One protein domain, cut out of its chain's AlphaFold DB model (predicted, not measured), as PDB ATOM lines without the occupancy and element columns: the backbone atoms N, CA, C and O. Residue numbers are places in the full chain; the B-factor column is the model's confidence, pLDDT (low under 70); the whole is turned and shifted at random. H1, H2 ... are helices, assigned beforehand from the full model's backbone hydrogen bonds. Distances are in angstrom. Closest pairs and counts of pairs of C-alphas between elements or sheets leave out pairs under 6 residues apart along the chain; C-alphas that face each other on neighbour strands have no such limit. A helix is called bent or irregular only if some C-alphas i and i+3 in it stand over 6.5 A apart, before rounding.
ATOM      1  N   PRO A 106     -21.683 -44.025  24.990       81.88
ATOM      2  CA  PRO A 106     -22.169 -42.987  24.085       81.88
ATOM      3  C   PRO A 106     -23.640 -42.658  24.359       81.88
ATOM      4  O   PRO A 106     -24.440 -43.576  24.521       81.88
ATOM      5  N   ASP A 107     -23.991 -41.370  24.353       83.81
ATOM      6  CA  ASP A 107     -25.362 -40.901  24.619       83.81
ATOM      7  C   ASP A 107     -26.392 -41.424  23.610       83.81
ATOM      8  O   ASP A 107     -27.586 -41.447  23.892       83.81
ATOM      9  N   LYS A 108     -25.928 -41.795  22.411       84.44
ATOM     10  CA  LYS A 108     -26.749 -42.352  21.338       84.44
ATOM     11  C   LYS A 108     -26.252 -43.743  20.988       84.44
ATOM     12  O   LYS A 108     -25.078 -43.903  20.631       84.44
ATOM     13  N   SER A 109     -27.144 -44.722  21.047       84.25
ATOM     14  CA  SER A 109     -26.891 -46.061  20.530       84.25
ATOM     15  C   SER A 109     -26.983 -46.085  18.998       84.25
ATOM     16  O   SER A 109     -27.314 -45.081  18.359       84.25
ATOM     17  N   LEU A 110     -26.663 -47.229  18.384       80.56
ATOM     18  CA  LEU A 110     -26.829 -47.397  16.936       80.56
ATOM     19  C   LEU A 110     -28.304 -47.319  16.539       80.56
ATOM     20  O   LEU A 110     -28.614 -46.745  15.502       80.56
ATOM     21  N   GLU A 111     -29.196 -47.840  17.378       81.06
ATOM     22  CA  GLU A 111     -30.643 -47.821  17.178       81.06
ATOM     23  C   GLU A 111     -31.191 -46.388  17.169       81.06
ATOM     24  O   GLU A 111     -32.016 -46.055  16.319       81.06
ATOM     25  N   ASP A 112     -30.671 -45.504  18.028       83.62
ATOM     26  CA  ASP A 112     -31.094 -44.095  18.094       83.62
ATOM     27  C   ASP A 112     -30.801 -43.314  16.805       83.62
ATOM     28  O   ASP A 112     -31.465 -42.317  16.487       83.62
ATOM     29  N   VAL A 113     -29.782 -43.752  16.065       86.25
ATOM     30  CA  VAL A 113     -29.325 -43.133  14.815       86.25
ATOM     31  C   VAL A 113     -29.571 -44.018  13.598       86.25
ATOM     32  O   VAL A 113     -29.156 -43.657  12.504       86.25
ATOM     33  N   ALA A 114     -30.252 -45.152  13.744       85.75
ATOM     34  CA  ALA A 114     -30.367 -46.145  12.680       85.75
ATOM     35  C   ALA A 114     -31.122 -45.617  11.454       85.75
ATOM     36  O   ALA A 114     -30.711 -45.865  10.320       85.75
ATOM     37  N   TRP A 115     -32.164 -44.802  11.661       88.50
ATOM     38  CA  TRP A 115     -32.875 -44.155  10.558       88.50
ATOM     39  C   TRP A 115     -31.972 -43.287   9.673       88.50
ATOM     40  O   TRP A 115     -32.286 -43.105   8.499       88.50
ATOM     41  N   GLU A 116     -30.839 -42.786  10.194       86.50
ATOM     42  CA  GLU A 116     -29.855 -42.011   9.431       86.50
ATOM     43  C   GLU A 116     -29.226 -42.795   8.269       86.50
ATOM     44  O   GLU A 116     -28.555 -42.187   7.434       86.50
ATOM     45  N   LEU A 117     -29.400 -44.118   8.250       82.94
ATOM     46  CA  LEU A 117     -28.938 -45.029   7.202       82.94
ATOM     47  C   LEU A 117     -30.015 -45.310   6.143       82.94
ATOM     48  O   LEU A 117     -29.727 -45.981   5.158       82.94
ATOM     49  N   THR A 118     -31.237 -44.813   6.339       85.19
ATOM     50  CA  THR A 118     -32.377 -45.039   5.441       85.19
ATOM     51  C   THR A 118     -32.570 -43.874   4.472       85.19
ATOM     52  O   THR A 118     -32.240 -42.727   4.779       85.19
ATOM     53  N   TRP A 119     -33.225 -44.138   3.339       84.94
ATOM     54  CA  TRP A 119     -33.591 -43.108   2.358       84.94
ATOM     55  C   TRP A 119     -34.534 -42.022   2.919       84.94
ATOM     56  O   TRP A 119     -34.571 -40.911   2.394       84.94
ATOM     57  N   PHE A 120     -35.270 -42.288   4.011       85.62
ATOM     58  CA  PHE A 120     -36.072 -41.262   4.697       85.62
ATOM     59  C   PHE A 120     -35.216 -40.123   5.234       85.62
ATOM     60  O   PHE A 120     -35.633 -38.963   5.198       85.62
ATOM     61  N   PHE A 121     -34.024 -40.450   5.733       85.50
ATOM     62  CA  PHE A 121     -33.091 -39.445   6.210       85.50
ATOM     63  C   PHE A 121     -32.616 -38.545   5.060       85.50
ATOM     64  O   PHE A 121     -32.519 -37.326   5.227       85.50
ATOM     65  N   ASP A 122     -32.365 -39.126   3.885       84.38
ATOM     66  CA  ASP A 122     -31.960 -38.370   2.698       84.38
ATOM     67  C   ASP A 122     -33.070 -37.415   2.237       84.38
ATOM     68  O   ASP A 122     -32.799 -36.254   1.923       84.38
ATOM     69  N   ILE A 123     -34.336 -37.848   2.285       85.50
ATOM     70  CA  ILE A 123     -35.488 -36.973   2.017       85.50
ATOM     71  C   ILE A 123     -35.570 -35.836   3.032       85.50
ATOM     72  O   ILE A 123     -35.631 -34.676   2.629       85.50
ATOM     73  N   TYR A 124     -35.521 -36.149   4.329       86.12
ATOM     74  CA  TYR A 124     -35.533 -35.149   5.399       86.12
ATOM     75  C   TYR A 124     -34.478 -34.054   5.168       86.12
ATOM     76  O   TYR A 124     -34.774 -32.865   5.301       86.12
ATOM     77  N   LYS A 125     -33.256 -34.449   4.786       82.12
ATOM     78  CA  LYS A 125     -32.163 -33.509   4.517       82.12
ATOM     79  C   LYS A 125     -32.310 -32.754   3.201       82.12
ATOM     80  O   LYS A 125     -32.041 -31.561   3.186       82.12
ATOM     81  N   SER A 126     -32.711 -33.416   2.117       84.44
ATOM     82  CA  SER A 126     -32.863 -32.765   0.803       84.44
ATOM     83  C   SER A 126     -33.936 -31.677   0.791       84.44
ATOM     84  O   SER A 126     -33.819 -30.711   0.044       84.44
ATOM     85  N   LEU A 127     -34.956 -31.814   1.637       87.06
ATOM     86  CA  LEU A 127     -36.037 -30.845   1.784       87.06
ATOM     87  C   LEU A 127     -35.765 -29.789   2.873       87.06
ATOM     88  O   LEU A 127     -36.638 -28.964   3.131       87.06
ATOM     89  N   ASP A 128     -34.591 -29.829   3.515       83.38
ATOM     90  CA  ASP A 128     -34.160 -28.919   4.588       83.38
ATOM     91  C   ASP A 128     -35.196 -28.747   5.719       83.38
ATOM     92  O   ASP A 128     -35.477 -27.658   6.221       83.38
ATOM     93  N   MET A 129     -35.833 -29.853   6.113       81.75
ATOM     94  CA  MET A 129     -37.007 -29.836   6.992       81.75
ATOM     95  C   MET A 129     -36.635 -29.807   8.481       81.75
ATOM     96  O   MET A 129     -37.154 -30.608   9.254       81.75
ATOM     97  N   GLU A 130     -35.762 -28.894   8.918       81.06
ATOM     98  CA  GLU A 130     -35.210 -28.888  10.289       81.06
ATOM     99  C   GLU A 130     -36.282 -28.887  11.399       81.06
ATOM    100  O   GLU A 130     -36.123 -29.540  12.430       81.06
ATOM    101  N   GLY A 131     -37.428 -28.235  11.163       86.06
ATOM    102  CA  GLY A 131     -38.564 -28.207  12.096       86.06
ATOM    103  C   GLY A 131     -39.355 -29.519  12.208       86.06
ATOM    104  O   GLY A 131     -40.241 -29.639  13.053       86.06
ATOM    105  N   LEU A 132     -39.057 -30.509  11.367       86.62
ATOM    106  CA  LEU A 132     -39.761 -31.791  11.275       86.62
ATOM    107  C   LEU A 132     -38.806 -32.966  11.517       86.62
ATOM    108  O   LEU A 132     -38.991 -34.051  10.979       86.62
ATOM    109  N   TYR A 133     -37.798 -32.782  12.369       85.12
ATOM    110  CA  TYR A 133     -36.884 -33.864  12.736       85.12
ATOM    111  C   TYR A 133     -37.611 -35.058  13.382       85.12
ATOM    112  O   TYR A 133     -37.433 -36.195  12.947       85.12
ATOM    113  N   TRP A 134     -38.468 -34.825  14.387       86.69
ATOM    114  CA  TRP A 134     -39.081 -35.916  15.160       86.69
ATOM    115  C   TRP A 134     -40.051 -36.807  14.352       86.69
ATOM    116  O   TRP A 134     -39.968 -38.027  14.510       86.69
ATOM    117  N   PRO A 135     -40.930 -36.287  13.463       90.12
ATOM    118  CA  PRO A 135     -41.812 -37.142  12.671       90.12
ATOM    119  C   PRO A 135     -41.028 -37.981  11.661       90.12
ATOM    120  O   PRO A 135     -41.324 -39.160  11.483       90.12
ATOM    121  N   PHE A 136     -40.001 -37.402  11.029       88.69
ATOM    122  CA  PHE A 136     -39.153 -38.124  10.078       88.69
ATOM    123  C   PHE A 136     -38.298 -39.180  10.768       88.69
ATOM    124  O   PHE A 136     -38.197 -40.297  10.264       88.69
ATOM    125  N   GLN A 137     -37.747 -38.866  11.941       89.62
ATOM    126  CA  GLN A 137     -37.035 -39.842  12.757       89.62
ATOM    127  C   GLN A 137     -37.947 -41.009  13.153       89.62
ATOM    128  O   GLN A 137     -37.531 -42.158  13.050       89.62
ATOM    129  N   LEU A 138     -39.197 -40.745  13.558       89.69
ATOM    130  CA  LEU A 138     -40.160 -41.796  13.901       89.69
ATOM    131  C   LEU A 138     -40.426 -42.722  12.708       89.69
ATOM    132  O   LEU A 138     -40.301 -43.939  12.833       89.69
ATOM    133  N   VAL A 139     -40.767 -42.151  11.550       90.62
ATOM    134  CA  VAL A 139     -41.063 -42.928  10.337       90.62
ATOM    135  C   VAL A 139     -39.831 -43.701   9.869       90.62
ATOM    136  O   VAL A 139     -39.935 -44.886   9.560       90.62
ATOM    137  N   GLY A 140     -38.660 -43.066   9.869       90.75
ATOM    138  CA  GLY A 140     -37.408 -43.704   9.482       90.75
ATOM    139  C   GLY A 140     -37.001 -44.838  10.429       90.75
ATOM    140  O   GLY A 140     -36.566 -45.886   9.963       90.75
ATOM    141  N   ASN A 141     -37.206 -44.682  11.741       89.75
ATOM    142  CA  ASN A 141     -36.956 -45.745  12.719       89.75
ATOM    143  C   ASN A 141     -37.935 -46.919  12.544       89.75
ATOM    144  O   ASN A 141     -37.516 -48.072  12.616       89.75
ATOM    145  N   ILE A 142     -39.219 -46.646  12.269       90.75
ATOM    146  CA  ILE A 142     -40.207 -47.692  11.947       90.75
ATOM    147  C   ILE A 142     -39.784 -48.448  10.685       90.75
ATOM    148  O   ILE A 142     -39.802 -49.678  10.673       90.75
ATOM    149  N   TRP A 143     -39.376 -47.729   9.637       90.31
ATOM    150  CA  TRP A 143     -38.910 -48.351   8.403       90.31
ATOM    151  C   TRP A 143     -37.685 -49.232   8.637       90.31
ATOM    152  O   TRP A 143     -37.689 -50.394   8.237       90.31
ATOM    153  N   PHE A 144     -36.672 -48.711   9.335       89.25
ATOM    154  CA  PHE A 144     -35.470 -49.466   9.678       89.25
ATOM    155  C   PHE A 144     -35.801 -50.736  10.474       89.25
ATOM    156  O   PHE A 144     -35.260 -51.799  10.189       89.25
ATOM    157  N   GLY A 145     -36.726 -50.663  11.435       87.75
ATOM    158  CA  GLY A 145     -37.147 -51.828  12.217       87.75
ATOM    159  C   GLY A 145     -37.875 -52.905  11.402       87.75
ATOM    160  O   GLY A 145     -37.758 -54.085  11.720       87.75
ATOM    161  N   LEU A 146     -38.614 -52.519  10.357       90.62
ATOM    162  CA  LEU A 146     -39.372 -53.450   9.510       90.62
ATOM    163  C   LEU A 146     -38.548 -54.033   8.359       90.62
ATOM    164  O   LEU A 146     -38.758 -55.186   7.985       90.62
ATOM    165  N   PHE A 147     -37.648 -53.240   7.782       88.44
ATOM    166  CA  PHE A 147     -36.991 -53.563   6.514       88.44
ATOM    167  C   PHE A 147     -35.460 -53.559   6.587       88.44
ATOM    168  O   PHE A 147     -34.823 -54.080   5.677       88.44
ATOM    169  N   GLY A 148     -34.862 -53.031   7.657       80.94
ATOM    170  CA  GLY A 148     -33.416 -52.836   7.761       80.94
ATOM    171  C   GLY A 148     -32.909 -51.632   6.957       80.94
ATOM    172  O   GLY A 148     -33.622 -50.637   6.796       80.94
ATOM    173  N   ILE A 149     -31.647 -51.725   6.506       70.06
ATOM    174  CA  ILE A 149     -31.006 -50.788   5.560       70.06
ATOM    175  C   ILE A 149     -31.471 -51.097   4.141       70.06
ATOM    176  O   ILE A 149     -31.350 -52.279   3.746       70.06
TER     177      ILE A 149
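This is residues 106 to 149 of the 149 residues of the protein "Hypothetical protein" of Strombidium inclinatum (UniProt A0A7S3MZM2). A helical hairpin makes the core of this small domain: H2 runs one way, and the longer, kinked H3 folds back beside it and continues past where H2 begins. The short H1 crosses H3 on its second half, near Gly 140, and the turn of the hairpin, residues 126 to 131, sticks out at the far end. The printed part has 44 residues with three named helices, in the order H1, H2, H3, and no named strand, and its class is all helix. It is compact, with a radius of gyration of the C-alphas of 10.1 A, and only just rounded, spanning 25 by 24 by 14 A.

Start at Pro 106, whose C-alpha is at (-22.169, -42.987, 24.085), and go on to C-alpha 111 at (-30.643, -47.821, 17.178), where H1 begins. H1 holds residues 111 to 117 and measures 10.5 A from first to last C-alpha; it is irregular, with C-alphas 112 and 115 lying 7.7 A apart. After one residue, Thr 118, comes H2, residues 119 to 126, also 10.5 A from first to last C-alpha. Three residues later H3 begins at Glu 130 and runs 25.0 A to Phe 147, whose C-alpha is at (-36.991, -53.563, 6.514). H3 is irregular too: C-alphas 131 and 134 are 8.3 A apart, and it has a kink of 35 degrees near residue 137.

Look first at Trp 115 in H1 and Gly 140 in H3, the closest C-alphas of these two helices at 4.7 A. H1 and H3 touch, about perpendicular at 86 degrees, and H3 does so with residues 137 to 144 alone. H1 and H2 are close but not clearly touching; their closest C-alphas, those of Trp 115 and Phe 121, are 6.4 A apart, and their lines, at 72 degrees, are only just about perpendicular. H2 and H3 form a helical hairpin: they touch and run opposite ways at a shallow tilt of 16 degrees, with the C-alphas of Phe 120 and Gly 140 closest at 5.5 A. In the backbone of H2 every O i to N i+4 pair is within hydrogen-bond range. In H3 11 of 14 such pairs are, and in H1 0 of 3, beside 3 of 4 O i to N i+3 pairs.

The two C-alphas farthest apart are those of Pro 106 and Leu 127, at 28.9 A. The printed part has no cut and ends at Ile 149, the chain's last residue. The links H1 to H2 and H2 to H3 are both tight. The mean pLDDT of the printed part is 85.6, and no printed residue is under 70.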